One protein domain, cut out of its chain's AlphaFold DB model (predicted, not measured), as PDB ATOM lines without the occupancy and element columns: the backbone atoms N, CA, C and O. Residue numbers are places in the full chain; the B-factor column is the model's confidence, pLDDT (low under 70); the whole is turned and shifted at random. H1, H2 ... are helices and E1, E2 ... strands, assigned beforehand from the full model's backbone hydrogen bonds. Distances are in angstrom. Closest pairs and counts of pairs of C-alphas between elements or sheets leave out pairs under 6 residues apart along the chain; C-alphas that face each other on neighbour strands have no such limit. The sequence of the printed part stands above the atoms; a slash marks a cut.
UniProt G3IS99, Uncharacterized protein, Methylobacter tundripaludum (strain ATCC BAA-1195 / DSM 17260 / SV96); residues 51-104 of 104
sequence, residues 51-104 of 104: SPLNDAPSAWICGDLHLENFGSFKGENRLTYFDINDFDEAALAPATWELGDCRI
ATOM      1  N   SER A  51     294.133 115.315 298.806       92.44
ATOM      2  CA  SER A  51     294.575 115.988 297.583       92.44
ATOM      3  C   SER A  51     295.914 115.401 297.113       92.44
ATOM      4  O   SER A  51     296.840 115.351 297.921       92.44
ATOM      5  N   PRO A  52     296.084 115.044 295.825       92.31
ATOM      6  CA  PRO A  52     297.393 114.667 295.270       92.31
ATOM      7  C   PRO A  52     298.447 115.774 295.420       92.31
ATOM      8  O   PRO A  52     299.646 115.521 295.426       92.31
ATOM      9  N   LEU A  53     298.004 117.025 295.589       91.62
ATOM     10  CA  LEU A  53     298.873 118.160 295.896       91.62
ATOM     11  C   LEU A  53     299.490 118.077 297.303       91.62
ATOM     12  O   LEU A  53     300.281 118.940 297.659       91.62
ATOM     13  N   ASN A  54     299.141 117.086 298.121       93.44
ATOM     14  CA  ASN A  54     299.792 116.848 299.410       93.44
ATOM     15  C   ASN A  54     301.051 115.981 299.276       93.44
ATOM     16  O   ASN A  54     301.851 115.951 300.206       93.44
ATOM     17  N   ASP A  55     301.245 115.314 298.131       95.06
ATOM     18  CA  ASP A  55     302.345 114.363 297.915       95.06
ATOM     19  C   ASP A  55     303.679 115.045 297.562       95.06
ATOM     20  O   ASP A  55     304.724 114.392 297.498       95.06
ATOM     21  N   ALA A  56     303.672 116.358 297.310       94.94
ATOM     22  CA  ALA A  56     304.892 117.094 297.010       94.94
ATOM     23  C   ALA A  56     305.814 117.187 298.240       94.94
ATOM     24  O   ALA A  56     305.334 117.280 299.373       94.94
ATOM     25  N   PRO A  57     307.144 117.243 298.038       95.88
ATOM     26  CA  PRO A  57     308.081 117.487 299.127       95.88
ATOM     27  C   PRO A  57     307.747 118.772 299.885       95.88
ATOM     28  O   PRO A  57     307.343 119.775 299.288       95.88
ATOM     29  N   SER A  58     307.953 118.751 301.200       95.56
ATOM     30  CA  SER A  58     307.793 119.950 302.017       95.56
ATOM     31  C   SER A  58     308.896 120.963 301.722       95.56
ATOM     32  O   SER A  58     310.077 120.614 301.682       95.56
ATOM     33  N   ALA A  59     308.506 122.221 301.559       94.94
ATOM     34  CA  ALA A  59     309.389 123.367 301.404       94.94
ATOM     35  C   ALA A  59     308.861 124.531 302.249       94.94
ATOM     36  O   ALA A  59     307.708 124.520 302.685       94.94
ATOM     37  N   TRP A  60     309.711 125.526 302.499       94.25
ATOM     38  CA  TRP A  60     309.236 126.803 303.018       94.25
ATOM     39  C   TRP A  60     308.477 127.518 301.905       94.25
ATOM     40  O   TRP A  60     309.072 127.866 300.887       94.25
ATOM     41  N   ILE A  61     307.173 127.673 302.105       92.12
ATOM     42  CA  ILE A  61     306.278 128.422 301.226       92.12
ATOM     43  C   ILE A  61     306.028 129.810 301.827       92.12
ATOM     44  O   ILE A  61     306.102 129.972 303.046       92.12
ATOM     45  N   CYS A  62     305.761 130.793 300.975       91.19
ATOM     46  CA  CYS A  62     305.348 132.151 301.326       91.19
ATOM     47  C   CYS A  62     303.923 132.163 301.890       91.19
ATOM     48  O   CYS A  62     303.694 132.791 302.918       91.19
ATOM     49  N   GLY A  63     302.991 131.419 301.279       88.94
ATOM     50  CA  GLY A  63     301.611 131.306 301.769       88.94
ATOM     51  C   GLY A  63     300.723 132.524 301.477       88.94
ATOM     52  O   GLY A  63     299.592 132.577 301.972       88.94
ATOM     53  N   ASP A  64     301.234 133.487 300.700       88.62
ATOM     54  CA  ASP A  64     300.525 134.640 300.119       88.62
ATOM     55  C   ASP A  64     301.088 134.946 298.712       88.62
ATOM     56  O   ASP A  64     301.355 136.093 298.351       88.62
ATOM     57  N   LEU A  65     301.345 133.909 297.902       87.56
ATOM     58  CA  LEU A  65     301.922 134.091 296.569       87.56
ATOM     59  C   LEU A  65     300.918 134.728 295.601       87.56
ATOM     60  O   LEU A  65     300.028 134.063 295.079       87.56
ATOM     61  N   HIS A  66     301.141 135.997 295.274       85.88
ATOM     62  CA  HIS A  66     300.417 136.709 294.226       85.88
ATOM     63  C   HIS A  66     301.274 137.785 293.561       85.88
ATOM     64  O   HIS A  66     302.333 138.162 294.063       85.88
ATOM     65  N   LEU A  67     300.818 138.309 292.418       85.50
ATOM     66  CA  LEU A  67     301.615 139.220 291.586       85.50
ATOM     67  C   LEU A  67     302.041 140.498 292.317       85.50
ATOM     68  O   LEU A  67     303.149 140.974 292.095       85.50
ATOM     69  N   GLU A  68     301.194 141.039 293.195       85.62
ATOM     70  CA  GLU A  68     301.535 142.245 293.968       85.62
ATOM     71  C   GLU A  68     302.654 142.022 295.006       85.62
ATOM     72  O   GLU A  68     303.303 142.995 295.391       85.62
ATOM     73  N   ASN A  69     302.940 140.769 295.390       88.56
ATOM     74  CA  ASN A  69     304.056 140.421 296.277       88.56
ATOM     75  C   ASN A  69     305.369 140.156 295.515       88.56
ATOM     76  O   ASN A  69     306.409 139.915 296.124       88.56
ATOM     77  N   PHE A  70     305.370 140.240 294.178       90.81
ATOM     78  CA  PHE A  70     306.603 140.234 293.390       90.81
ATOM     79  C   PHE A  70     307.137 141.652 293.208       90.81
ATOM     80  O   PHE A  70     306.434 142.560 292.762       90.81
ATOM     81  N   GLY A  71     308.423 141.837 293.489       91.69
ATOM     82  CA  GLY A  71     309.048 143.151 293.472       91.69
ATOM     83  C   GLY A  71     310.460 143.157 292.909       91.69
ATOM     84  O   GLY A  71     311.119 142.132 292.746       91.69
ATOM     85  N   SER A  72     310.933 144.366 292.608       94.81
ATOM     86  CA  SER A  72     312.343 144.632 292.337       94.81
ATOM     87  C   SER A  72     312.954 145.382 293.513       94.81
ATOM     88  O   SER A  72     312.524 146.486 293.847       94.81
ATOM     89  N   PHE A  73     313.988 144.804 294.111       92.94
ATOM     90  CA  PHE A  73     314.660 145.327 295.294       92.94
ATOM     91  C   PHE A  73     316.094 145.715 294.959       92.94
ATOM     92  O   PHE A  73     316.786 145.038 294.199       92.94
ATOM     93  N   LYS A  74     316.564 146.823 295.528       95.44
ATOM     94  CA  LYS A  74     317.944 147.275 295.351       95.44
ATOM     95  C   LYS A  74     318.797 146.748 296.498       95.44
ATOM     96  O   LYS A  74     318.611 147.169 297.636       95.44
ATOM     97  N   GLY A  75     319.747 145.874 296.189       94.06
ATOM     98  CA  GLY A  75     320.717 145.408 297.174       94.06
ATOM     99  C   GLY A  75     321.783 146.456 297.482       94.06
ATOM    100  O   GLY A  75     322.055 147.367 296.690       94.06
ATOM    101  N   GLU A  76     322.448 146.301 298.627       95.88
ATOM    102  CA  GLU A  76     323.550 147.180 299.049       95.88
ATOM    103  C   GLU A  76     324.741 147.142 298.079       95.88
ATOM    104  O   GLU A  76     325.438 148.137 297.880       95.88
ATOM    105  N   ASN A  77     324.917 146.019 297.382       96.94
ATOM    106  CA  ASN A  77     325.889 145.852 296.301       96.94
ATOM    107  C   ASN A  77     325.495 146.558 294.989       96.94
ATOM    108  O   ASN A  77     326.170 146.386 293.975       96.94
ATOM    109  N   ARG A  78     324.424 147.365 295.006       94.00
ATOM    110  CA  ARG A  78     323.888 148.131 293.872       94.00
ATOM    111  C   ARG A  78     323.329 147.273 292.734       94.00
ATOM    112  O   ARG A  78     323.106 147.809 291.650       94.00
ATOM    113  N   LEU A  79     323.074 145.987 292.977       97.25
ATOM    114  CA  LEU A  79     322.351 145.123 292.047       97.25
ATOM    115  C   LEU A  79     320.841 145.196 292.294       97.25
ATOM    116  O   LEU A  79     320.391 145.473 293.408       97.25
ATOM    117  N   THR A  80     320.073 144.940 291.237       95.75
ATOM    118  CA  THR A  80     318.621 144.764 291.315       95.75
ATOM    119  C   THR A  80     318.308 143.283 291.459       95.75
ATOM    120  O   THR A  80     318.778 142.470 290.663       95.75
ATOM    121  N   TYR A  81     317.497 142.957 292.454       94.56
ATOM    122  CA  TYR A  81     317.003 141.622 292.742       94.56
ATOM    123  C   TYR A  81     315.523 141.564 292.422       94.56
ATOM    124  O   TYR A  81     314.780 142.463 292.808       94.56
ATOM    125  N   PHE A  82     315.111 140.520 291.717       94.94
ATOM    126  CA  PHE A  82     313.705 140.191 291.559       94.94
ATOM    127  C   PHE A  82     313.374 139.105 292.574       94.94
ATOM    128  O   PHE A  82     314.016 138.055 292.553       94.94
ATOM    129  N   ASP A  83     312.443 139.390 293.477       92.62
ATOM    130  CA  ASP A  83     312.107 138.488 294.580       92.62
ATOM    131  C   ASP A  83     310.645 138.659 295.008       92.62
ATOM    132  O   ASP A  83     309.958 139.586 294.562       92.62
ATOM    133  N   ILE A  84     310.195 137.762 295.880       90.94
ATOM    134  CA  ILE A  84     308.928 137.857 296.601       90.94
ATOM    135  C   ILE A  84     309.127 138.534 297.962       90.94
ATOM    136  O   ILE A  84     310.203 138.470 298.562       90.94
ATOM    137  N   ASN A  85     308.091 139.199 298.458       88.44
ATOM    138  CA  ASN A  85     308.029 139.737 299.813       88.44
ATOM    139  C   ASN A  85     306.803 139.190 300.562       88.44
ATOM    140  O   ASN A  85     306.095 138.339 300.040       88.44
ATOM    141  N   ASP A  86     306.606 139.688 301.785       86.69
ATOM    142  CA  ASP A  86     305.476 139.365 302.666       86.69
ATOM    143  C   ASP A  86     305.400 137.877 303.068       86.69
ATOM    144  O   ASP A  86     304.849 137.020 302.386       86.69
ATOM    145  N   PHE A  87     306.034 137.552 304.200       89.38
ATOM    146  CA  PHE A  87     306.176 136.180 304.708       89.38
ATOM    147  C   PHE A  87     305.378 135.955 305.999       89.38
ATOM    148  O   PHE A  87     305.697 135.047 306.773       89.38
ATOM    149  N   ASP A  88     304.367 136.782 306.265       86.25
ATOM    150  CA  ASP A  88     303.561 136.685 307.487       86.25
ATOM    151  C   ASP A  88     302.745 135.373 307.543       86.25
ATOM    152  O   ASP A  88     302.398 134.895 308.630       86.25
ATOM    153  N   GLU A  89     302.502 134.742 306.389       87.56
ATOM    154  CA  GLU A  89     301.844 133.438 306.239       87.56
ATOM    155  C   GLU A  89     302.784 132.280 305.884       87.56
ATOM    156  O   GLU A  89     302.317 131.179 305.569       87.56
ATOM    157  N   ALA A  90     304.097 132.485 305.996       91.38
ATOM    158  CA  ALA A  90     305.063 131.471 305.615       91.38
ATOM    159  C   ALA A  90     304.950 130.205 306.478       91.38
ATOM    160  O   ALA A  90     304.844 130.248 307.708       91.38
ATOM    161  N   ALA A  91     305.023 129.047 305.826       91.62
ATOM    162  CA  ALA A  91     304.880 127.753 306.480       91.62
ATOM    163  C   ALA A  91     305.768 126.686 305.835       91.62
ATOM    164  O   ALA A  91     306.128 126.765 304.663       91.62
ATOM    165  N   LEU A  92     306.102 125.650 306.606       94.88
ATOM    166  CA  LEU A  92     306.691 124.428 306.066       94.88
ATOM    167  C   LEU A  92     305.553 123.496 305.626       94.88
ATOM    168  O   LEU A  92     304.893 122.887 306.470       94.88
ATOM    169  N   ALA A  93     305.316 123.396 304.318       93.19
ATOM    170  CA  ALA A  93     304.191 122.660 303.732       93.19
ATOM    171  C   ALA A  93     304.582 122.031 302.377       93.19
ATOM    172  O   ALA A  93     305.635 122.384 301.839       93.19
ATOM    173  N   PRO A  94     303.799 121.085 301.814       94.62
ATOM    174  CA  PRO A  94     304.030 120.587 300.455       94.62
ATOM    175  C   PRO A  94     304.154 121.751 299.462       94.62
ATOM    176  O   PRO A  94     303.294 122.625 299.435       94.62
ATOM    177  N   ALA A  95     305.205 121.769 298.636       92.62
ATOM    178  CA  ALA A  95     305.506 122.912 297.760       92.62
ATOM    179  C   ALA A  95     304.353 123.291 296.804       92.62
ATOM    180  O   ALA A  95     304.206 124.438 296.396       92.62
ATOM    181  N   THR A  96     303.506 122.327 296.461       92.50
ATOM    182  CA  THR A  96     302.302 122.494 295.636       92.50
ATOM    183  C   THR A  96     301.175 123.270 296.311       92.50
ATOM    184  O   THR A  96     300.265 123.705 295.610       92.50
ATOM    185  N   TRP A  97     301.209 123.461 297.631       91.06
ATOM    186  CA  TRP A  97     300.229 124.298 298.329       91.06
ATOM    187  C   TRP A  97     300.347 125.763 297.918       91.06
ATOM    188  O   TRP A  97     299.323 126.409 297.747       91.06
ATOM    189  N   GLU A  98     301.563 126.240 297.646       89.06
ATOM    190  CA  GLU A  98     301.793 127.591 297.120       89.06
ATOM    191  C   GLU A  98     301.076 127.812 295.779       89.06
ATOM    192  O   GLU A  98     300.478 128.850 295.537       89.06
ATOM    193  N   LEU A  99     301.093 126.802 294.902       85.56
ATOM    194  CA  LEU A  99     300.444 126.874 293.587       85.56
ATOM    195  C   LEU A  99     298.920 126.777 293.669       85.56
ATOM    196  O   LEU A  99     298.223 127.161 292.731       85.56
ATOM    197  N   GLY A 100     298.419 126.163 294.739       80.00
ATOM    198  CA  GLY A 100     296.995 126.023 294.981       80.00
ATOM    199  C   GLY A 100     296.398 127.201 295.732       80.00
ATOM    200  O   GLY A 100     295.173 127.306 295.740       80.00
ATOM    201  N   ASP A 101     297.219 128.048 296.360       73.69
ATOM    202  CA  ASP A 101     296.712 129.183 297.118       73.69
ATOM    203  C   ASP A 101     295.922 130.117 296.196       73.69
ATOM    204  O   ASP A 101     296.315 130.439 295.074       73.69
ATOM    205  N   CYS A 102     294.737 130.490 296.658       54.12
ATOM    206  CA  CYS A 102     293.738 131.207 295.880       54.12
ATOM    207  C   CYS A 102     293.676 132.656 296.358       54.12
ATOM    208  O   CYS A 102     292.624 133.163 296.756       54.12
ATOM    209  N   ARG A 103     294.832 133.315 296.368       64.31
ATOM    210  CA  ARG A 103     294.947 134.748 296.622       64.31
ATOM    211  C   ARG A 103     295.480 135.375 295.334       64.31
ATOM    212  O   ARG A 103     296.519 134.969 294.835       64.31
ATOM    213  N   ILE A 104     294.660 136.235 294.727       51.31
ATOM    214  CA  ILE A 104     294.912 136.881 293.421       51.31
ATOM    215  C   ILE A 104     296.079 137.851 293.534       51.31
ATOM    216  O   ILE A 104     296.115 138.562 294.567       51.31
TER     217      ILE A 104
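This is residues 51 to 104 of the 104 residues of an uncharacterized protein of Methylobacter tundripaludum (strain ATCC BAA-1195 / DSM 17260 / SV96) (UniProt G3IS99). Two small two-stranded sheets lie toward opposite ends of an elongated domain: the hairpin E2 and E3 is one, and E1 paired with E4 is the other, with the short helix H1 near E1. Two links, E1 to E2 and E3 to E4, run between these two parts. The printed part has 54 residues, with four named strands and one named helix in the order E1, E2, E3, E4, H1; both sheets are antiparallel. The class is mixed, helices and strands, with under half of the residues in named elements. The whole is loose, with a radius of gyration of the C-alphas of 13.3 A and spans of 43 by 22 by 16 A.

E1, residues 58 to 61, is the antiparallel neighbour of E4, residues 91 to 94, at 134 degrees between directions; N 59 and O 93 are 2.9 A apart, within hydrogen-bond range. E2, residues 70 to 74, and E3, residues 80 to 84, form an antiparallel hairpin at 147 degrees, with N 73 and O 81 2.8 A apart, within hydrogen-bond range. E1 and E3 are apart, and so are E2 and E4. The closest C-alphas of E1 and H1, residues 96 to 100, are those of Ile 61 and Glu 98, 6.1 A apart. H1 is apart from E2 and E3. In H1 every O i to N i+4 pair is within hydrogen-bond range.

E1 begins at C-alpha 58, (307.793, 119.950, 302.017), and is 8.6 A long. E2 is 13.5 A long and ends at C-alpha 74, (317.944, 147.275, 295.351). E3 is 13.0 A and E4 9.4 A long. H1, 6.4 A long, ends at C-alpha 100, (296.995, 126.023, 294.981).

The two C-alphas farthest apart are those of Ser 51 and Arg 78, at 43.7 A. The printed part has no cut, and no link is long. Mean pLDDT of the printed part is 89.4; residues 102 to 104 are under 70.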